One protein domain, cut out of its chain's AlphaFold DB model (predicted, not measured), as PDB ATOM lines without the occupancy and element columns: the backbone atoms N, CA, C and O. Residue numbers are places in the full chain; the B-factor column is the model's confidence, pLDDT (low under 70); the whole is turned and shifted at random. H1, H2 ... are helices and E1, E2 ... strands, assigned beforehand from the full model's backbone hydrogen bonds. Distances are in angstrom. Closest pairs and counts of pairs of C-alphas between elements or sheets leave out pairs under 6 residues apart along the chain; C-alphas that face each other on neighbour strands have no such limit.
ATOM      1  N   ASP A   9     -30.144  49.894  -7.669       92.12
ATOM      2  CA  ASP A   9     -31.191  48.898  -7.928       92.12
ATOM      3  C   ASP A   9     -30.567  47.542  -8.304       92.12
ATOM      4  O   ASP A   9     -30.963  46.513  -7.770       92.12
ATOM      5  N   THR A  10     -29.523  47.545  -9.141       92.25
ATOM      6  CA  THR A  10     -28.772  46.329  -9.503       92.25
ATOM      7  C   THR A  10     -28.076  45.711  -8.292       92.25
ATOM      8  O   THR A  10     -28.079  44.497  -8.145       92.25
ATOM      9  N   ILE A  11     -27.498  46.527  -7.404       93.69
ATOM     10  CA  ILE A  11     -26.906  46.020  -6.156       93.69
ATOM     11  C   ILE A  11     -27.971  45.355  -5.282       93.69
ATOM     12  O   ILE A  11     -27.728  44.273  -4.759       93.69
ATOM     13  N   ALA A  12     -29.152  45.963  -5.155       92.88
ATOM     14  CA  ALA A  12     -30.243  45.383  -4.381       92.88
ATOM     15  C   ALA A  12     -30.759  44.062  -4.985       92.88
ATOM     16  O   ALA A  12     -31.105  43.151  -4.236       92.88
ATOM     17  N   GLU A  13     -30.795  43.945  -6.317       94.75
ATOM     18  CA  GLU A  13     -31.126  42.693  -7.015       94.75
ATOM     19  C   GLU A  13     -30.070  41.609  -6.758       94.75
ATOM     20  O   GLU A  13     -30.429  40.496  -6.376       94.75
ATOM     21  N   ILE A  14     -28.778  41.948  -6.863       96.25
ATOM     22  CA  ILE A  14     -27.677  41.031  -6.524       96.25
ATOM     23  C   ILE A  14     -27.842  40.523  -5.090       96.25
ATOM     24  O   ILE A  14     -27.842  39.322  -4.852       96.25
ATOM     25  N   GLU A  15     -28.004  41.427  -4.123       95.38
ATOM     26  CA  GLU A  15     -28.150  41.056  -2.714       95.38
ATOM     27  C   GLU A  15     -29.372  40.162  -2.466       95.38
ATOM     28  O   GLU A  15     -29.295  39.253  -1.640       95.38
ATOM     29  N   GLN A  16     -30.473  40.392  -3.188       95.44
ATOM     30  CA  GLN A  16     -31.683  39.583  -3.088       95.44
ATOM     31  C   GLN A  16     -31.478  38.154  -3.599       95.44
ATOM     32  O   GLN A  16     -31.895  37.220  -2.913       95.44
ATOM     33  N   GLU A  17     -30.861  37.969  -4.766       95.25
ATOM     34  CA  GLU A  17     -30.619  36.619  -5.299       95.25
ATOM     35  C   GLU A  17     -29.561  35.878  -4.471       95.25
ATOM     36  O   GLU A  17     -29.732  34.707  -4.129       95.25
ATOM     37  N   LEU A  18     -28.538  36.591  -3.987       96.31
ATOM     38  CA  LEU A  18     -27.568  36.021  -3.053       96.31
ATOM     39  C   LEU A  18     -28.192  35.596  -1.707       96.31
ATOM     40  O   LEU A  18     -27.651  34.733  -1.022       96.31
ATOM     41  N   ASP A  19     -29.299  36.205  -1.267       94.00
ATOM     42  CA  ASP A  19     -30.075  35.736  -0.100       94.00
ATOM     43  C   ASP A  19     -30.940  34.499  -0.417       94.00
ATOM     44  O   ASP A  19     -31.428  33.829   0.500       94.00
ATOM     45  N   GLY A  20     -31.174  34.229  -1.702       94.06
ATOM     46  CA  GLY A  20     -31.950  33.109  -2.214       94.06
ATOM     47  C   GLY A  20     -31.099  31.860  -2.414       94.06
ATOM     48  O   GLY A  20     -31.037  31.001  -1.533       94.06
ATOM     49  N   ASP A  21     -30.504  31.736  -3.595       94.56
ATOM     50  CA  ASP A  21     -29.706  30.577  -4.018       94.56
ATOM     51  C   ASP A  21     -28.192  30.835  -3.996       94.56
ATOM     52  O   ASP A  21     -27.409  29.914  -4.234       94.56
ATOM     53  N   GLY A  22     -27.774  32.059  -3.657       96.50
ATOM     54  CA  GLY A  22     -26.363  32.423  -3.593       96.50
ATOM     55  C   GLY A  22     -25.755  32.729  -4.962       96.50
ATOM     56  O   GLY A  22     -24.533  32.832  -5.054       96.50
ATOM     57  N   VAL A  23     -26.556  32.879  -6.025       98.19
ATOM     58  CA  VAL A  23     -26.065  33.074  -7.393       98.19
ATOM     59  C   VAL A  23     -26.717  34.287  -8.052       98.19
ATOM     60  O   VAL A  23     -27.927  34.404  -8.169       98.19
ATOM     61  N   TRP A  24     -25.887  35.193  -8.563       97.81
ATOM     62  CA  TRP A  24     -26.297  36.235  -9.494       97.81
ATOM     63  C   TRP A  24     -25.449  36.172 -10.760       97.81
ATOM     64  O   TRP A  24     -24.221  36.308 -10.707       97.81
ATOM     65  N   ILE A  25     -26.104  36.038 -11.913       97.69
ATOM     66  CA  ILE A  25     -25.463  36.124 -13.226       97.69
ATOM     67  C   ILE A  25     -26.135  37.237 -14.024       97.69
ATOM     68  O   ILE A  25     -27.302  37.149 -14.401       97.69
ATOM     69  N   ASP A  26     -25.385  38.300 -14.318       95.69
ATOM     70  CA  ASP A  26     -25.902  39.389 -15.134       95.69
ATOM     71  C   ASP A  26     -26.248  38.882 -16.558       95.69
ATOM     72  O   ASP A  26     -25.423  38.230 -17.209       95.69
ATOM     73  N   PRO A  27     -27.435  39.196 -17.115       93.94
ATOM     74  CA  PRO A  27     -27.834  38.693 -18.431       93.94
ATOM     75  C   PRO A  27     -26.944  39.149 -19.597       93.94
ATOM     76  O   PRO A  27     -26.928  38.513 -20.656       93.94
ATOM     77  N   VAL A  28     -26.257  40.290 -19.480       92.50
ATOM     78  CA  VAL A  28     -25.262  40.726 -20.470       92.50
ATOM     79  C   VAL A  28     -23.993  39.895 -20.310       92.50
ATOM     80  O   VAL A  28     -23.492  39.398 -21.321       92.50
ATOM     81  N   PHE A  29     -23.543  39.679 -19.072       95.00
ATOM     82  CA  PHE A  29     -22.412  38.813 -18.754       95.00
ATOM     83  C   PHE A  29     -22.611  37.398 -19.306       95.00
ATOM     84  O   PHE A  29     -21.776  36.940 -20.091       95.00
ATOM     85  N   ALA A  30     -23.746  36.761 -18.993       96.38
ATOM     86  CA  ALA A  30     -24.082  35.410 -19.442       96.38
ATOM     87  C   ALA A  30     -23.986  35.271 -20.968       96.38
ATOM     88  O   ALA A  30     -23.327  34.373 -21.482       96.38
ATOM     89  N   ARG A  31     -24.561  36.227 -21.711       95.25
ATOM     90  CA  ARG A  31     -24.489  36.242 -23.182       95.25
ATOM     91  C   ARG A  31     -23.080  36.459 -23.722       95.25
ATOM     92  O   ARG A  31     -22.784  35.980 -24.809       95.25
ATOM     93  N   SER A  32     -22.248  37.237 -23.034       93.00
ATOM     94  CA  SER A  32     -20.881  37.531 -23.485       93.00
ATOM     95  C   SER A  32     -19.887  36.395 -23.230       93.00
ATOM     96  O   SER A  32     -18.875  36.332 -23.921       93.00
ATOM     97  N   HIS A  33     -20.205  35.505 -22.288       94.00
ATOM     98  CA  HIS A  33     -19.387  34.354 -21.897       94.00
ATOM     99  C   HIS A  33     -20.045  33.012 -22.251       94.00
ATOM    100  O   HIS A  33     -19.648  31.986 -21.714       94.00
ATOM    101  N   ASP A  34     -21.044  33.026 -23.142       96.00
ATOM    102  CA  ASP A  34     -21.767  31.841 -23.624       96.00
ATOM    103  C   ASP A  34     -22.349  30.941 -22.504       96.00
ATOM    104  O   ASP A  34     -22.518  29.739 -22.695       96.00
ATOM    105  N   ILE A  35     -22.719  31.524 -21.356       97.06
ATOM    106  CA  ILE A  35     -23.328  30.801 -20.228       97.06
ATOM    107  C   ILE A  35     -24.778  30.462 -20.582       97.06
ATOM    108  O   ILE A  35     -25.612  31.352 -20.792       97.06
ATOM    109  N   SER A  36     -25.081  29.168 -20.671       97.56
ATOM    110  CA  SER A  36     -26.428  28.673 -20.944       97.56
ATOM    111  C   SER A  36     -27.265  28.534 -19.665       97.56
ATOM    112  O   SER A  36     -26.741  28.542 -18.557       97.56
ATOM    113  N   ALA A  37     -28.578  28.332 -19.810       96.88
ATOM    114  CA  ALA A  37     -29.449  28.033 -18.668       96.88
ATOM    115  C   ALA A  37     -29.096  26.696 -17.983       96.88
ATOM    116  O   ALA A  37     -29.330  26.531 -16.790       96.88
ATOM    117  N   ASP A  38     -28.528  25.742 -18.729       97.50
ATOM    118  CA  ASP A  38     -28.040  24.488 -18.148       97.50
ATOM    119  C   ASP A  38     -26.762  24.733 -17.323       97.50
ATOM    120  O   ASP A  38     -26.556  24.069 -16.309       97.50
ATOM    121  N   ASP A  39     -25.924  25.698 -17.717       98.19
ATOM    122  CA  ASP A  39     -24.728  26.096 -16.963       98.19
ATOM    123  C   ASP A  39     -25.080  26.860 -15.690       98.19
ATOM    124  O   ASP A  39     -24.536  26.561 -14.631       98.19
ATOM    125  N   GLU A  40     -26.034  27.784 -15.770       97.69
ATOM    126  CA  GLU A  40     -26.595  28.480 -14.608       97.69
ATOM    127  C   GLU A  40     -27.143  27.477 -13.580       97.69
ATOM    128  O   GLU A  40     -26.699  27.467 -12.433       97.69
ATOM    129  N   ALA A  41     -27.960  26.512 -14.015       97.56
ATOM    130  CA  ALA A  41     -28.472  25.458 -13.137       97.56
ATOM    131  C   ALA A  41     -27.363  24.569 -12.532       97.56
ATOM    132  O   ALA A  41     -27.503  24.062 -11.415       97.56
ATOM    133  N   ARG A  42     -26.254  24.345 -13.253       98.19
ATOM    134  CA  ARG A  42     -25.082  23.622 -12.724       98.19
ATOM    135  C   ARG A  42     -24.354  24.435 -11.656       98.19
ATOM    136  O   ARG A  42     -23.944  23.853 -10.654       98.19
ATOM    137  N   ILE A  43     -24.195  25.741 -11.870       98.38
ATOM    138  CA  ILE A  43     -23.575  26.663 -10.913       98.38
ATOM    139  C   ILE A  43     -24.410  26.715  -9.631       98.38
ATOM    140  O   ILE A  43     -23.870  26.456  -8.560       98.38
ATOM    141  N   GLU A  44     -25.719  26.944  -9.739       98.06
ATOM    142  CA  GLU A  44     -26.653  26.935  -8.602       98.06
ATOM    143  C   GLU A  44     -26.573  25.625  -7.813       98.06
ATOM    144  O   GLU A  44     -26.460  25.625  -6.587       98.06
ATOM    145  N   ALA A  45     -26.576  24.482  -8.507       97.75
ATOM    146  CA  ALA A  45     -26.474  23.180  -7.859       97.75
ATOM    147  C   ALA A  45     -25.132  22.978  -7.134       97.75
ATOM    148  O   ALA A  45     -25.110  22.357  -6.071       97.75
ATOM    149  N   ALA A  46     -24.027  23.481  -7.691       97.56
ATOM    150  CA  ALA A  46     -22.702  23.390  -7.081       97.56
ATOM    151  C   ALA A  46     -22.577  24.303  -5.849       97.56
ATOM    152  O   ALA A  46     -22.068  23.875  -4.811       97.56
ATOM    153  N   VAL A  47     -23.111  25.525  -5.931       97.31
ATOM    154  CA  VAL A  47     -23.173  26.468  -4.806       97.31
ATOM    155  C   VAL A  47     -24.023  25.896  -3.675       97.31
ATOM    156  O   VAL A  47     -23.551  25.797  -2.546       97.31
ATOM    157  N   ALA A  48     -25.221  25.394  -3.982       96.44
ATOM    158  CA  ALA A  48     -26.117  24.794  -2.995       96.44
ATOM    159  C   ALA A  48     -25.566  23.509  -2.344       96.44
ATOM    160  O   ALA A  48     -26.047  23.105  -1.286       96.44
ATOM    161  N   ALA A  49     -24.600  22.840  -2.979       95.06
ATOM    162  CA  ALA A  49     -23.944  21.647  -2.449       95.06
ATOM    163  C   ALA A  49     -22.721  21.955  -1.565       95.06
ATOM    164  O   ALA A  49     -22.149  21.025  -0.997       95.06
ATOM    165  N   THR A  50     -22.314  23.224  -1.459       93.88
ATOM    166  CA  THR A  50     -21.156  23.649  -0.667       93.88
ATOM    167  C   THR A  50     -21.598  23.983   0.759       93.88
ATOM    168  O   THR A  50     -22.239  25.001   0.997       93.88
ATOM    169  N   ASP A  51     -21.237  23.139   1.725       90.62
ATOM    170  CA  ASP A  51     -21.583  23.307   3.146       90.62
ATOM    171  C   ASP A  51     -20.428  23.928   3.953       90.62
ATOM    172  O   ASP A  51     -20.615  24.452   5.057       90.62
ATOM    173  N   ARG A  52     -19.197  23.826   3.439       83.94
ATOM    174  CA  ARG A  52     -17.981  24.225   4.160       83.94
ATOM    175  C   ARG A  52     -17.742  25.736   4.211       83.94
ATOM    176  O   ARG A  52     -16.982  26.200   5.064       83.94
ATOM    177  N   ALA A  53     -18.377  26.478   3.314       85.88
ATOM    178  CA  ALA A  53     -18.246  27.916   3.142       85.88
ATOM    179  C   ALA A  53     -19.604  28.513   2.760       85.88
ATOM    180  O   ALA A  53     -20.407  27.847   2.115       85.88
ATOM    181  N   ASP A  54     -19.835  29.776   3.118       92.44
ATOM    182  CA  ASP A  54     -20.968  30.542   2.583       92.44
ATOM    183  C   ASP A  54     -20.571  31.059   1.193       92.44
ATOM    184  O   ASP A  54     -19.995  32.143   1.045       92.44
ATOM    185  N   LEU A  55     -20.745  30.199   0.187       95.56
ATOM    186  CA  LEU A  55     -20.327  30.446  -1.187       95.56
ATOM    187  C   LEU A  55     -21.387  31.259  -1.934       95.56
ATOM    188  O   LEU A  55     -22.542  30.867  -2.019       95.56
ATOM    189  N   ASN A  56     -20.963  32.379  -2.505       97.94
ATOM    190  CA  ASN A  56     -21.793  33.314  -3.246       97.94
ATOM    191  C   ASN A  56     -21.146  33.567  -4.615       97.94
ATOM    192  O   ASN A  56     -19.938  33.789  -4.704       97.94
ATOM    193  N   VAL A  57     -21.922  33.557  -5.692       98.50
ATOM    194  CA  VAL A  57     -21.443  33.771  -7.064       98.50
ATOM    195  C   VAL A  57     -22.044  35.061  -7.604       98.50
ATOM    196  O   VAL A  57     -23.257  35.224  -7.617       98.50
ATOM    197  N   VAL A  58     -21.200  35.981  -8.069       98.12
ATOM    198  CA  VAL A  58     -21.613  37.255  -8.668       98.12
ATOM    199  C   VAL A  58     -20.852  37.454  -9.976       98.12
ATOM    200  O   VAL A  58     -19.722  37.947 -10.007       98.12
ATOM    201  N   LEU A  59     -21.486  37.066 -11.078       97.62
ATOM    202  CA  LEU A  59     -20.927  37.153 -12.424       97.62
ATOM    203  C   LEU A  59     -21.484  38.380 -13.148       97.62
ATOM    204  O   LEU A  59     -22.575  38.354 -13.716       97.62
ATOM    205  N   VAL A  60     -20.721  39.471 -13.117       95.00
ATOM    206  CA  VAL A  60     -21.067  40.743 -13.761       95.00
ATOM    207  C   VAL A  60     -19.825  41.403 -14.353       95.00
ATOM    208  O   VAL A  60     -18.730  41.329 -13.800       95.00
ATOM    209  N   GLU A  61     -19.998  42.078 -15.488       90.25
ATOM    210  CA  GLU A  61     -18.957  42.920 -16.076       90.25
ATOM    211  C   GLU A  61     -18.866  44.244 -15.306       90.25
ATOM    212  O   GLU A  61     -19.669  45.156 -15.510       90.25
ATOM    213  N   VAL A  62     -17.867  44.383 -14.434       88.12
ATOM    214  CA  VAL A  62     -17.591  45.668 -13.782       88.12
ATOM    215  C   VAL A  62     -16.829  46.565 -14.762       88.12
ATOM    216  O   VAL A  62     -15.716  46.266 -15.195       88.12
ATOM    217  N   SER A  63     -17.425  47.696 -15.136       84.38
ATOM    218  CA  SER A  63     -16.796  48.649 -16.053       84.38
ATOM    219  C   SER A  63     -15.663  49.423 -15.376       84.38
ATOM    220  O   SER A  63     -15.833  49.960 -14.285       84.38
ATOM    221  N   ASN A  64     -14.535  49.617 -16.070       78.25
ATOM    222  CA  ASN A  64     -13.472  50.539 -15.631       78.25
ATOM    223  C   ASN A  64     -13.965  51.991 -15.470       78.25
ATOM    224  O   ASN A  64     -13.316  52.795 -14.808       78.25
ATOM    225  N   GLY A  65     -15.068  52.349 -16.137       76.69
ATOM    226  CA  GLY A  65     -15.703  53.661 -16.019       76.69
ATOM    227  C   GLY A  65     -16.766  53.742 -14.922       76.69
ATOM    228  O   GLY A  65     -17.450  54.763 -14.848       76.69
ATOM    229  N   ASP A  66     -16.952  52.680 -14.138       82.06
ATOM    230  CA  ASP A  66     -17.771  52.700 -12.932       82.06
ATOM    231  C   ASP A  66     -17.024  53.467 -11.832       82.06
ATOM    232  O   ASP A  66     -15.920  53.092 -11.440       82.06
ATOM    233  N   ASP A  67     -17.604  54.560 -11.339       80.00
ATOM    234  CA  ASP A  67     -16.937  55.425 -10.360       80.00
ATOM    235  C   ASP A  67     -16.758  54.740  -8.990       80.00
ATOM    236  O   ASP A  67     -15.850  55.092  -8.228       80.00
ATOM    237  N   ARG A  68     -17.625  53.772  -8.668       82.50
ATOM    238  CA  ARG A  68     -17.679  53.091  -7.371       82.50
ATOM    239  C   ARG A  68     -16.728  51.902  -7.329       82.50
ATOM    240  O   ARG A  68     -15.977  51.767  -6.369       82.50
ATOM    241  N   PHE A  69     -16.747  51.072  -8.366       84.25
ATOM    242  CA  PHE A  69     -16.032  49.796  -8.394       84.25
ATOM    243  C   PHE A  69     -14.825  49.795  -9.337       84.25
ATOM    244  O   PHE A  69     -13.934  48.964  -9.183       84.25
ATOM    245  N   GLN A  70     -14.758  50.739 -10.282       81.88
ATOM    246  CA  GLN A  70     -13.588  51.010 -11.134       81.88
ATOM    247  C   GLN A  70     -13.031  49.766 -11.843       81.88
ATOM    248  O   GLN A  70     -11.821  49.611 -12.004       81.88
ATOM    249  N   GLY A  71     -13.922  48.874 -12.277       79.62
ATOM    250  CA  GLY A  71     -13.573  47.641 -12.981       79.62
ATOM    251  C   GLY A  71     -13.101  46.485 -12.101       79.62
ATOM    252  O   GLY A  71     -12.741  45.448 -12.647       79.62
ATOM    253  N   SER A  72     -13.097  46.649 -10.776       83.94
ATOM    254  CA  SER A  72     -12.606  45.646  -9.831       83.94
ATOM    255  C   SER A  72     -13.747  44.855  -9.206       83.94
ATOM    256  O   SER A  72     -14.599  45.420  -8.510       83.94
ATOM    257  N   PHE A  73     -13.701  43.533  -9.368       90.94
ATOM    258  CA  PHE A  73     -14.611  42.633  -8.664       90.94
ATOM    259  C   PHE A  73     -14.402  42.695  -7.152       90.94
ATOM    260  O   PHE A  73     -15.374  42.793  -6.412       90.94
ATOM    261  N   GLY A  74     -13.149  42.770  -6.698       86.88
ATOM    262  CA  GLY A  74     -12.836  42.891  -5.272       86.88
ATOM    263  C   GLY A  74     -13.467  44.105  -4.590       86.88
ATOM    264  O   GLY A  74     -13.792  44.060  -3.407       86.88
ATOM    265  N   SER A  75     -13.697  45.196  -5.328       87.81
ATOM    266  CA  SER A  75     -14.410  46.361  -4.786       87.81
ATOM    267  C   SER A  75     -15.919  46.121  -4.682       87.81
ATOM    268  O   SER A  75     -16.550  46.591  -3.737       87.81
ATOM    269  N   LEU A  76     -16.497  45.385  -5.637       91.06
ATOM    270  CA  LEU A  76     -17.905  44.987  -5.620       91.06
ATOM    271  C   LEU A  76     -18.184  43.958  -4.517       91.06
ATOM    272  O   LEU A  76     -19.109  44.149  -3.730       91.06
ATOM    273  N   SER A  77     -17.363  42.908  -4.420       93.94
ATOM    274  CA  SER A  77     -17.501  41.854  -3.411       93.94
ATOM    275  C   SER A  77     -17.368  42.421  -1.996       93.94
ATOM    276  O   SER A  77     -18.175  42.091  -1.131       93.94
ATOM    277  N   ALA A  78     -16.438  43.357  -1.771       86.44
ATOM    278  CA  ALA A  78     -16.290  44.040  -0.485       86.44
ATOM    279  C   ALA A  78     -17.529  44.867  -0.117       86.44
ATOM    280  O   ALA A  78     -17.942  44.877   1.039       86.44
ATOM    281  N   TRP A  79     -18.145  45.539  -1.093       91.19
ATOM    282  CA  TRP A  79     -19.351  46.334  -0.865       91.19
ATOM    283  C   TRP A  79     -20.555  45.466  -0.486       91.19
ATOM    284  O   TRP A  79     -21.257  45.776   0.476       91.19
ATOM    285  N   ILE A  80     -20.770  44.369  -1.219       92.62
ATOM    286  CA  ILE A  80     -21.818  43.378  -0.927       92.62
ATOM    287  C   ILE A  80     -21.559  42.717   0.435       92.62
ATOM    288  O   ILE A  80     -22.479  42.459   1.211       92.62
ATOM    289  N   HIS A  81     -20.294  42.452   0.755       90.75
ATOM    290  CA  HIS A  81     -19.931  41.894   2.046       90.75
ATOM    291  C   HIS A  81     -20.208  42.866   3.198       90.75
ATOM    292  O   HIS A  81     -20.753  42.460   4.221       90.75
ATOM    293  N   ASP A  82     -19.890  44.152   3.043       90.00
ATOM    294  CA  ASP A  82     -20.136  45.171   4.070       90.00
ATOM    295  C   ASP A  82     -21.634  45.342   4.390       90.00
ATOM    296  O   ASP A  82     -21.985  45.673   5.529       90.00
ATOM    297  N   SER A  83     -22.526  45.110   3.419       89.19
ATOM    298  CA  SER A  83     -23.978  45.186   3.629       89.19
ATOM    299  C   SER A  83     -24.547  43.938   4.316       89.19
ATOM    300  O   SER A  83     -25.383  44.068   5.219       89.19
ATOM    301  N   ARG A  84     -24.078  42.740   3.939       89.81
ATOM    302  CA  ARG A  84     -24.571  41.446   4.453       89.81
ATOM    303  C   ARG A  84     -23.891  41.012   5.757       89.81
ATOM    304  O   ARG A  84     -24.538  40.470   6.655       89.81
ATOM    305  N   GLY A  85     -22.600  41.301   5.896       86.44
ATOM    306  CA  GLY A  85     -21.733  40.832   6.974       86.44
ATOM    307  C   GLY A  85     -21.575  39.305   7.005       86.44
ATOM    308  O   GLY A  85     -21.984  38.599   6.092       86.44
ATOM    309  N   GLY A  86     -20.996  38.786   8.093       87.62
ATOM    310  CA  GLY A  86     -20.783  37.342   8.281       87.62
ATOM    311  C   GLY A  86     -19.419  36.863   7.788       87.62
ATOM    312  O   GLY A  86     -18.520  37.674   7.595       87.62
ATOM    313  N   ASP A  87     -19.259  35.549   7.643       91.12
ATOM    314  CA  ASP A  87     -18.138  34.960   6.908       91.12
ATOM    315  C   ASP A  87     -18.697  34.525   5.548       91.12
ATOM    316  O   ASP A  87     -19.756  33.906   5.529       91.12
ATOM    317  N   ALA A  88     -18.030  34.856   4.442       92.81
ATOM    318  CA  ALA A  88     -18.531  34.570   3.096       92.81
ATOM    319  C   ALA A  88     -17.396  34.454   2.076       92.81
ATOM    320  O   ALA A  88     -16.354  35.102   2.205       92.81
ATOM    321  N   THR A  89     -17.619  33.648   1.045       95.31
ATOM    322  CA  THR A  89     -16.733  33.487  -0.109       95.31
ATOM    323  C   THR A  89     -17.474  33.937  -1.358       95.31
ATOM    324  O   THR A  89     -18.526  33.395  -1.668       95.31
ATOM    325  N   TYR A  90     -16.922  34.901  -2.087       96.75
ATOM    326  CA  TYR A  90     -17.484  35.424  -3.324       96.75
ATOM    327  C   TYR A  90     -16.656  34.974  -4.521       96.75
ATOM    328  O   TYR A  90     -15.442  35.167  -4.548       96.75
ATOM    329  N   VAL A  91     -17.322  34.422  -5.527       97.81
ATOM    330  CA  VAL A  91     -16.740  34.088  -6.828       97.81
ATOM    331  C   VAL A  91     -17.258  35.081  -7.853       97.81
ATOM    332  O   VAL A  91     -18.463  35.311  -7.931       97.81
ATOM    333  N   GLY A  92     -16.374  35.660  -8.658       96.62
ATOM    334  CA  GLY A  92     -16.793  36.595  -9.696       96.62
ATOM    335  C   GLY A  92     -15.751  36.841 -10.767       96.62
ATOM    336  O   GLY A  92     -14.779  36.098 -10.877       96.62
ATOM    337  N   TRP A  93     -15.970  37.870 -11.583       93.94
ATOM    338  CA  TRP A  93     -15.163  38.153 -12.769       93.94
ATOM    339  C   TRP A  93     -14.291  39.395 -12.598       93.94
ATOM    340  O   TRP A  93     -14.798  40.512 -12.501       93.94
ATOM    341  N   GLU A  94     -12.971  39.216 -12.607       86.25
ATOM    342  CA  GLU A  94     -12.007  40.312 -12.547       86.25
ATOM    343  C   GLU A  94     -11.567  40.704 -13.958       86.25
ATOM    344  O   GLU A  94     -11.023  39.887 -14.697       86.25
ATOM    345  N   ARG A  95     -11.768  41.971 -14.329       76.12
ATOM    346  CA  ARG A  95     -11.435  42.501 -15.660       76.12
ATOM    347  C   ARG A  95     -10.170  43.350 -15.669       76.12
ATOM    348  O   ARG A  95      -9.545  43.497 -16.721       76.12
ATOM    349  N   TYR A  96      -9.807  43.952 -14.538       60.03
ATOM    350  CA  TYR A  96      -8.884  45.082 -14.485       60.03
ATOM    351  C   TYR A  96      -7.454  44.734 -14.928       60.03
ATOM    352  O   TYR A  96      -6.840  45.492 -15.678       60.03
ATOM    353  N   ALA A  97      -6.919  43.593 -14.484       54.75
ATOM    354  CA  ALA A  97      -5.537  43.190 -14.773       54.75
ATOM    355  C   ALA A  97      -5.446  42.089 -15.838       54.75
ATOM    356  O   ALA A  97      -4.606  42.144 -16.736       54.75
ATOM    357  N   SER A  98      -6.296  41.071 -15.733       64.62
ATOM    358  CA  SER A  98      -6.389  39.943 -16.661       64.62
ATOM    359  C   SER A  98      -7.785  39.338 -16.510       64.62
ATOM    360  O   SER A  98      -8.096  38.939 -15.392       64.62
ATOM    361  N   PRO A  99      -8.613  39.307 -17.573       79.38
ATOM    362  CA  PRO A  99      -9.964  38.752 -17.516       79.38
ATOM    363  C   PRO A  99      -9.950  37.303 -17.026       79.38
ATOM    364  O   PRO A  99      -9.418  36.433 -17.718       79.38
ATOM    365  N   GLN A 100     -10.476  37.063 -15.827       87.56
ATOM    366  CA  GLN A 100     -10.485  35.742 -15.198       87.56
ATOM    367  C   GLN A 100     -11.545  35.652 -14.096       87.56
ATOM    368  O   GLN A 100     -11.932  36.666 -13.508       87.56
ATOM    369  N   VAL A 101     -11.968  34.427 -13.775       94.62
ATOM    370  CA  VAL A 101     -12.729  34.169 -12.549       94.62
ATOM    371  C   VAL A 101     -11.790  34.324 -11.355       94.62
ATOM    372  O   VAL A 101     -10.625  33.934 -11.409       94.62
ATOM    373  N   THR A 102     -12.283  34.915 -10.276       91.75
ATOM    374  CA  THR A 102     -11.524  35.116  -9.043       91.75
ATOM    375  C   THR A 102     -12.373  34.806  -7.818       91.75
ATOM    376  O   THR A 102     -13.604  34.795  -7.895       91.75
ATOM    377  N   VAL A 103     -11.705  34.546  -6.693       93.75
ATOM    378  CA  VAL A 103     -12.331  34.240  -5.404       93.75
ATOM    379  C   VAL A 103     -11.869  35.239  -4.347       93.75
ATOM    380  O   VAL A 103     -10.675  35.338  -4.061       93.75
ATOM    381  N   ASP A 104     -12.828  35.908  -3.709       90.56
ATOM    382  CA  ASP A 104     -12.614  36.755  -2.538       90.56
ATOM    383  C   ASP A 104     -13.256  36.122  -1.308       90.56
ATOM    384  O   ASP A 104     -14.444  35.817  -1.299       90.56
ATOM    385  N   ALA A 105     -12.485  35.953  -0.238       90.06
ATOM    386  CA  ALA A 105     -12.964  35.344   0.995       90.06
ATOM    387  C   ALA A 105     -12.887  36.326   2.167       90.06
ATOM    388  O   ALA A 105     -11.856  36.969   2.396       90.06
ATOM    389  N   TYR A 106     -13.965  36.390   2.942       85.62
ATOM    390  CA  TYR A 106     -14.123  37.241   4.113       85.62
ATOM    391  C   TYR A 106     -14.426  36.382   5.343       85.62
ATOM    392  O   TYR A 106     -15.270  35.490   5.301       85.62
ATOM    393  N   GLY A 107     -13.736  36.655   6.452       84.12
ATOM    394  CA  GLY A 107     -13.878  35.864   7.677       84.12
ATOM    395  C   GLY A 107     -13.040  34.579   7.688       84.12
ATOM    396  O   GLY A 107     -11.978  34.512   7.064       84.12
ATOM    397  N   ASP A 108     -13.474  33.576   8.457       78.00
ATOM    398  CA  ASP A 108     -12.805  32.268   8.545       78.00
ATOM    399  C   ASP A 108     -13.332  31.316   7.461       78.00
ATOM    400  O   ASP A 108     -14.274  30.559   7.678       78.00
ATOM    401  N   GLN A 109     -12.741  31.395   6.266       74.75
ATOM    402  CA  GLN A 109     -13.144  30.622   5.083       74.75
ATOM    403  C   GLN A 109     -11.983  29.727   4.611       74.75
ATOM    404  O   GLN A 109     -11.229  30.095   3.700       74.75
ATOM    405  N   PRO A 110     -11.757  28.572   5.265       65.06
ATOM    406  CA  PRO A 110     -10.651  27.681   4.938       65.06
ATOM    407  C   PRO A 110     -10.852  27.014   3.572       65.06
ATOM    408  O   PRO A 110     -11.953  26.601   3.237       65.06
ATOM    409  N   GLY A 111      -9.766  26.827   2.815       66.69
ATOM    410  CA  GLY A 111      -9.798  26.072   1.551       66.69
ATOM    411  C   GLY A 111     -10.126  26.886   0.297       66.69
ATOM    412  O   GLY A 111     -10.122  26.331  -0.792       66.69
ATOM    413  N   THR A 112     -10.336  28.196   0.431       81.38
ATOM    414  CA  THR A 112     -10.613  29.122  -0.686       81.38
ATOM    415  C   THR A 112      -9.353  29.583  -1.424       81.38
ATOM    416  O   THR A 112      -9.405  29.987  -2.585       81.38
ATOM    417  N   LEU A 113      -8.192  29.518  -0.761       73.06
ATOM    418  CA  LEU A 113      -6.922  29.973  -1.320       73.06
ATOM    419  C   LEU A 113      -6.538  29.132  -2.549       73.06
ATOM    420  O   LEU A 113      -6.414  27.914  -2.451       73.06
ATOM    421  N   TYR A 114      -6.285  29.815  -3.670       84.56
ATOM    422  CA  TYR A 114      -5.913  29.246  -4.974       84.56
ATOM    423  C   TYR A 114      -7.013  28.468  -5.712       84.56
ATOM    424  O   TYR A 114      -6.719  27.905  -6.765       84.56
ATOM    425  N   ALA A 115      -8.256  28.451  -5.218       92.50
ATOM    426  CA  ALA A 115      -9.347  27.731  -5.879       92.50
ATOM    427  C   ALA A 115      -9.588  28.225  -7.319       92.50
ATOM    428  O   ALA A 115      -9.708  27.410  -8.230       92.50
ATOM    429  N   ASP A 116      -9.555  29.543  -7.542       90.75
ATOM    430  CA  ASP A 116      -9.613  30.160  -8.875       90.75
ATOM    431  C   ASP A 116      -8.499  29.669  -9.806       90.75
ATOM    432  O   ASP A 116      -8.748  29.298 -10.951       90.75
ATOM    433  N   ARG A 117      -7.259  29.626  -9.314       87.62
ATOM    434  CA  ARG A 117      -6.097  29.242 -10.127       87.62
ATOM    435  C   ARG A 117      -6.078  27.760 -10.468       87.62
ATOM    436  O   ARG A 117      -5.719  27.410 -11.590       87.62
ATOM    437  N   VAL A 118      -6.439  26.903  -9.514       91.06
ATOM    438  CA  VAL A 118      -6.548  25.457  -9.749       91.06
ATOM    439  C   VAL A 118      -7.665  25.186 -10.750       91.06
ATOM    440  O   VAL A 118      -7.436  24.465 -11.715       91.06
ATOM    441  N   ALA A 119      -8.827  25.827 -10.598       94.38
ATOM    442  CA  ALA A 119      -9.912  25.712 -11.565       94.38
ATOM    443  C   ALA A 119      -9.471  26.160 -12.968       94.38
ATOM    444  O   ALA A 119      -9.593  25.393 -13.919       94.38
ATOM    445  N   ALA A 120      -8.870  27.345 -13.101       89.56
ATOM    446  CA  ALA A 120      -8.378  27.834 -14.389       89.56
ATOM    447  C   ALA A 120      -7.333  26.899 -15.031       89.56
ATOM    448  O   ALA A 120      -7.302  26.742 -16.253       89.56
ATOM    449  N   HIS A 121      -6.487  26.260 -14.219       90.44
ATOM    450  CA  HIS A 121      -5.512  25.281 -14.691       90.44
ATOM    451  C   HIS A 121      -6.172  23.981 -15.180       90.44
ATOM    452  O   HIS A 121      -5.830  23.486 -16.252       90.44
ATOM    453  N   GLU A 122      -7.123  23.434 -14.421       91.75
ATOM    454  CA  GLU A 122      -7.726  22.127 -14.704       91.75
ATOM    455  C   GLU A 122      -8.787  22.171 -15.811       91.75
ATOM    456  O   GLU A 122      -8.861  21.246 -16.624       91.75
ATOM    457  N   VAL A 123      -9.603  23.230 -15.856       92.06
ATOM    458  CA  VAL A 123     -10.738  23.332 -16.791       92.06
ATOM    459  C   VAL A 123     -10.538  24.370 -17.902       92.06
ATOM    460  O   VAL A 123     -11.352  24.474 -18.817       92.06
ATOM    461  N   GLY A 124      -9.429  25.114 -17.890       90.19
ATOM    462  CA  GLY A 124      -9.137  26.125 -18.906       90.19
ATOM    463  C   GLY A 124      -9.907  27.420 -18.665       90.19
ATOM    464  O   GLY A 124     -10.010  27.864 -17.532       90.19
ATOM    465  N   THR A 125     -10.407  28.072 -19.720       88.25
ATOM    466  CA  THR A 125     -10.980  29.436 -19.660       88.25
ATOM    467  C   THR A 125     -12.511  29.487 -19.621       88.25
ATOM    468  O   THR A 125     -13.072  30.576 -19.722       88.25
ATOM    469  N   ASP A 126     -13.186  28.340 -19.558       95.00
ATOM    470  CA  ASP A 126     -14.650  28.293 -19.501       95.00
ATOM    471  C   ASP A 126     -15.142  28.762 -18.124       95.00
ATOM    472  O   ASP A 126     -14.756  28.212 -17.092       95.00
ATOM    473  N   VAL A 127     -15.958  29.819 -18.103       96.69
ATOM    474  CA  VAL A 127     -16.361  30.487 -16.857       96.69
ATOM    475  C   VAL A 127     -17.261  29.590 -16.013       96.69
ATOM    476  O   VAL A 127     -17.082  29.523 -14.797       96.69
ATOM    477  N   ALA A 128     -18.209  28.889 -16.636       97.44
ATOM    478  CA  ALA A 128     -19.143  28.045 -15.908       97.44
ATOM    479  C   ALA A 128     -18.430  26.836 -15.299       97.44
ATOM    480  O   ALA A 128     -18.608  26.543 -14.115       97.44
ATOM    481  N   ASP A 129     -17.563  26.184 -16.076       97.38
ATOM    482  CA  ASP A 129     -16.763  25.066 -15.585       97.38
ATOM    483  C   ASP A 129     -15.801  25.511 -14.474       97.38
ATOM    484  O   ASP A 129     -15.633  24.785 -13.491       97.38
ATOM    485  N   GLN A 130     -15.215  26.715 -14.566       97.75
ATOM    486  CA  GLN A 130     -14.365  27.255 -13.499       97.75
ATOM    487  C   GLN A 130     -15.149  27.472 -12.204       97.75
ATOM    488  O   GLN A 130     -14.680  27.069 -11.144       97.75
ATOM    489  N   VAL A 131     -16.337  28.080 -12.268       98.12
ATOM    490  CA  VAL A 131     -17.163  28.344 -11.077       98.12
ATOM    491  C   VAL A 131     -17.603  27.039 -10.412       98.12
ATOM    492  O   VAL A 131     -17.462  26.898  -9.197       98.12
ATOM    493  N   VAL A 132     -18.065  26.060 -11.197       98.19
ATOM    494  CA  VAL A 132     -18.414  24.727 -10.678       98.19
ATOM    495  C   VAL A 132     -17.200  24.083 -10.013       98.19
ATOM    496  O   VAL A 132     -17.305  23.564  -8.902       98.19
ATOM    497  N   ARG A 133     -16.025  24.170 -10.644       97.62
ATOM    498  CA  ARG A 133     -14.804  23.596 -10.083       97.62
ATOM    499  C   ARG A 133     -14.353  24.302  -8.804       97.62
ATOM    500  O   ARG A 133     -13.896  23.643  -7.875       97.62
ATOM    501  N   ILE A 134     -14.507  25.622  -8.718       97.00
ATOM    502  CA  ILE A 134     -14.233  26.387  -7.496       97.00
ATOM    503  C   ILE A 134     -15.127  25.905  -6.350       97.00
ATOM    504  O   ILE A 134     -14.613  25.688  -5.256       97.00
ATOM    505  N   ALA A 135     -16.423  25.690  -6.589       96.62
ATOM    506  CA  ALA A 135     -17.336  25.185  -5.564       96.62
ATOM    507  C   ALA A 135     -16.884  23.818  -5.014       96.62
ATOM    508  O   ALA A 135     -16.779  23.638  -3.800       96.62
ATOM    509  N   GLU A 136     -16.500  22.886  -5.895       95.44
ATOM    510  CA  GLU A 136     -15.944  21.585  -5.490       95.44
ATOM    511  C   GLU A 136     -14.666  21.731  -4.648       95.44
ATOM    512  O   GLU A 136     -14.514  21.087  -3.611       95.44
ATOM    513  N   LEU A 137     -13.747  22.601  -5.076       94.69
ATOM    514  CA  LEU A 137     -12.475  22.845  -4.392       94.69
ATOM    515  C   LEU A 137     -12.665  23.471  -3.005       94.69
ATOM    516  O   LEU A 137     -11.920  23.151  -2.071       94.69
ATOM    517  N   VAL A 138     -13.652  24.357  -2.870       93.12
ATOM    518  CA  VAL A 138     -14.023  24.988  -1.601       93.12
ATOM    519  C   VAL A 138     -14.624  23.959  -0.644       93.12
ATOM    520  O   VAL A 138     -14.222  23.916   0.521       93.12
ATOM    521  N   GLU A 139     -15.511  23.087  -1.125       93.62
ATOM    522  CA  GLU A 139     -16.104  22.013  -0.321       93.62
ATOM    523  C   GLU A 139     -15.043  20.999   0.150       93.62
ATOM    524  O   GLU A 139     -14.905  20.707   1.348       93.62
ATOM    525  N   ASP A 140     -14.193  20.537  -0.770       91.56
ATOM    526  CA  ASP A 140     -13.090  19.629  -0.456       91.56
ATOM    527  C   ASP A 140     -12.072  20.279   0.502       91.56
ATOM    528  O   ASP A 140     -11.488  19.629   1.385       91.56
ATOM    529  N   GLY A 141     -11.867  21.590   0.362       89.81
ATOM    530  CA  GLY A 141     -10.906  22.381   1.121       89.81
ATOM    531  C   GLY A 141      -9.453  21.979   0.862       89.81
ATOM    532  O   GLY A 141      -8.613  22.087   1.759       89.81
ATOM    533  N   ASN A 142      -9.165  21.467  -0.338       87.75
ATOM    534  CA  ASN A 142      -7.860  20.949  -0.759       87.75
ATOM    535  C   ASN A 142      -7.195  21.791  -1.865       87.75
ATOM    536  O   ASN A 142      -6.110  21.420  -2.313       87.75
ATOM    537  N   ALA A 143      -7.791  22.924  -2.261       87.25
ATOM    538  CA  ALA A 143      -7.288  23.791  -3.331       87.25
ATOM    539  C   ALA A 143      -5.806  24.149  -3.163       87.25
ATOM    540  O   ALA A 143      -5.039  24.098  -4.117       87.25
ATOM    541  N   GLN A 144      -5.375  24.437  -1.932       81.25
ATOM    542  CA  GLN A 144      -3.974  24.736  -1.657       81.25
ATOM    543  C   GLN A 144      -3.046  23.542  -1.909       81.25
ATOM    544  O   GLN A 144      -1.991  23.717  -2.507       81.25
ATOM    545  N   THR A 145      -3.436  22.340  -1.486       83.94
ATOM    546  CA  THR A 145      -2.649  21.124  -1.726       83.94
ATOM    547  C   THR A 145      -2.519  20.856  -3.222       83.94
ATOM    548  O   THR A 145      -1.418  20.612  -3.702       83.94
ATOM    549  N   LEU A 146      -3.629  20.955  -3.959       86.94
ATOM    550  CA  LEU A 146      -3.641  20.767  -5.410       86.94
ATOM    551  C   LEU A 146      -2.795  21.825  -6.112       86.94
ATOM    552  O   LEU A 146      -2.001  21.495  -6.984       86.94
ATOM    553  N   TRP A 147      -2.901  23.086  -5.686       84.81
ATOM    554  CA  TRP A 147      -2.038  24.143  -6.188       84.81
ATOM    555  C   TRP A 147      -0.572  23.795  -5.960       84.81
ATOM    556  O   TRP A 147       0.203  23.851  -6.903       84.81
ATOM    557  N   ASP A 148      -0.174  23.386  -4.756       82.50
ATOM    558  CA  ASP A 148       1.217  23.052  -4.447       82.50
ATOM    559  C   ASP A 148       1.756  21.895  -5.315       82.50
ATOM    560  O   ASP A 148       2.934  21.924  -5.677       82.50
ATOM    561  N   GLU A 149       0.902  20.957  -5.734       88.25
ATOM    562  CA  GLU A 149       1.243  19.829  -6.617       88.25
ATOM    563  C   GLU A 149       1.441  20.207  -8.096       88.25
ATOM    564  O   GLU A 149       2.164  19.498  -8.801       88.25
ATOM    565  N   ILE A 150       0.856  21.315  -8.577       80.81
ATOM    566  CA  ILE A 150       1.044  21.757  -9.970       80.81
ATOM    567  C   ILE A 150       2.528  22.119 -10.191       80.81
ATOM    568  O   ILE A 150       3.093  22.878  -9.395       80.81
ATOM    569  N   PRO A 151       3.188  21.621 -11.252       78.81
ATOM    570  CA  PRO A 151       4.571  21.979 -11.557       78.81
ATOM    571  C   PRO A 151       4.780  23.496 -11.689       78.81
ATOM    572  O   PRO A 151       3.935  24.212 -12.225       78.81
ATOM    573  N   ASP A 152       5.917  24.010 -11.212       63.97
ATOM    574  CA  ASP A 152       6.200  25.453 -11.235       63.97
ATOM    575  C   ASP A 152       6.219  26.041 -12.655       63.97
ATOM    576  O   ASP A 152       5.842  27.195 -12.846       63.97
ATOM    577  N   ASP A 153       6.620  25.265 -13.660       59.09
ATOM    578  CA  ASP A 153       6.589  25.655 -15.074       59.09
ATOM    579  C   ASP A 153       5.174  25.742 -15.655       59.09
ATOM    580  O   ASP A 153       4.946  26.487 -16.608       59.09
ATOM    581  N   GLU A 154       4.207  25.054 -15.048       63.38
ATOM    582  CA  GLU A 154       2.791  25.144 -15.402       63.38
ATOM    583  C   GLU A 154       2.078  26.256 -14.614       63.38
ATOM    584  O   GLU A 154       1.281  27.001 -15.190       63.38
ATOM    585  N   LYS A 155       2.422  26.448 -13.329       62.88
ATOM    586  CA  LYS A 155       1.977  27.599 -12.511       62.88
ATOM    587  C   LYS A 155       2.429  28.931 -13.101       62.88
ATOM    588  O   LYS A 155       1.720  29.934 -13.023       62.88
TER     589      LYS A 155
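This is residues 9 to 155 of the 393 residues of an uncharacterized protein of Nocardioides cavernae (UniProt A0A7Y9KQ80). A four-stranded sheet is the middle slab of three layers, with helices H3, H5 and H6 over one face and H1 and H4 over the other. H7 and H8 lie off the sheet, beyond H5 on the E4 side, at one end of the longest axis, and H2 is at one end of the strands. The printed part has 147 residues, with eight named helices and four named strands in the order H1 E1 H2 H3 E2 H4 E3 E4 H5 H6 H7 H8. The sheet, E1 E2 E3 E4, is mixed, and the class is mixed, helices and strands. The whole is compact, with a radius of gyration of the C-alphas of 14.4 A and spans of 44 by 30 by 28 A.

Look first for the sheet: E1 is residues 23 to 25, E2 55 to 59, E3 88 to 94, 17.9 A long, and E4 100 to 106, 19.7 A long. Find C-alpha 100 at (-10.485, 35.742, -15.198); from there E4 runs to C-alpha 106 at (-14.123, 37.241, 4.113). The longest helix, H6, is residues 127 to 140 and 19.9 A long; H3 is 37 to 48, 16.3 A, and H5 is 115 to 123. H1 is residues 9 to 18, from C-alpha 9 at (-31.191, 48.898, -7.928), and H4 is 73 to 84, 16.5 A. H2 is residues 27 to 32, H7 143 to 149 and H8 152 to 155.

E1 and E2 are parallel, with N 24 and O 57 2.8 A apart, within hydrogen-bond range. E2 and E3 are parallel, with N 56 and O 89 at 2.8 A. E3 and E4 are an antiparallel hairpin, with N 90 and O 104 at 2.8 A. Two strand-helix-strand units, parallel neighbour strands with helices between, are E1, H2 H3, E2, its crossover left-handed, and E2, H4, E3, right-handed. H6 has a height over the sheet of 9.2 A. H3 and H6 touch at Ile 43 and Val 132, their closest C-alphas, 5.5 A apart, at a shallow tilt of 16 degrees, the same way. H5 and H6 touch at a steep tilt of 57 degrees, opposite ways; the C-alphas of Ala 119 and Gln 130 are closest, 5.1 A. H4 is on the opposite face, over E3 and E4; its closest C-alpha pair with E3 is Phe 73 and Glu 94, 5.2 A. H1, on the same face as H4, is over E1. H2 only grazes the sheet with residues 27 to 30. H7 touches H5, the C-alphas of Ala 115 and Ala 143 closest at 5.1 A; H8 is apart from H5, only just, at 8.1 A. In H1 to H7 every O i to N i+4 pair is within hydrogen-bond range; H8 is too short for one.

The C-alphas of Asp 9 and Asp 153 are the two farthest apart, 44.9 A. The printed part has no cut. The link from E2 to H4, residues 60 to 72, is long. Mean pLDDT of the printed part is 89.5; residues 96 to 98, 110 to 111 and 152 to 155 are under 70.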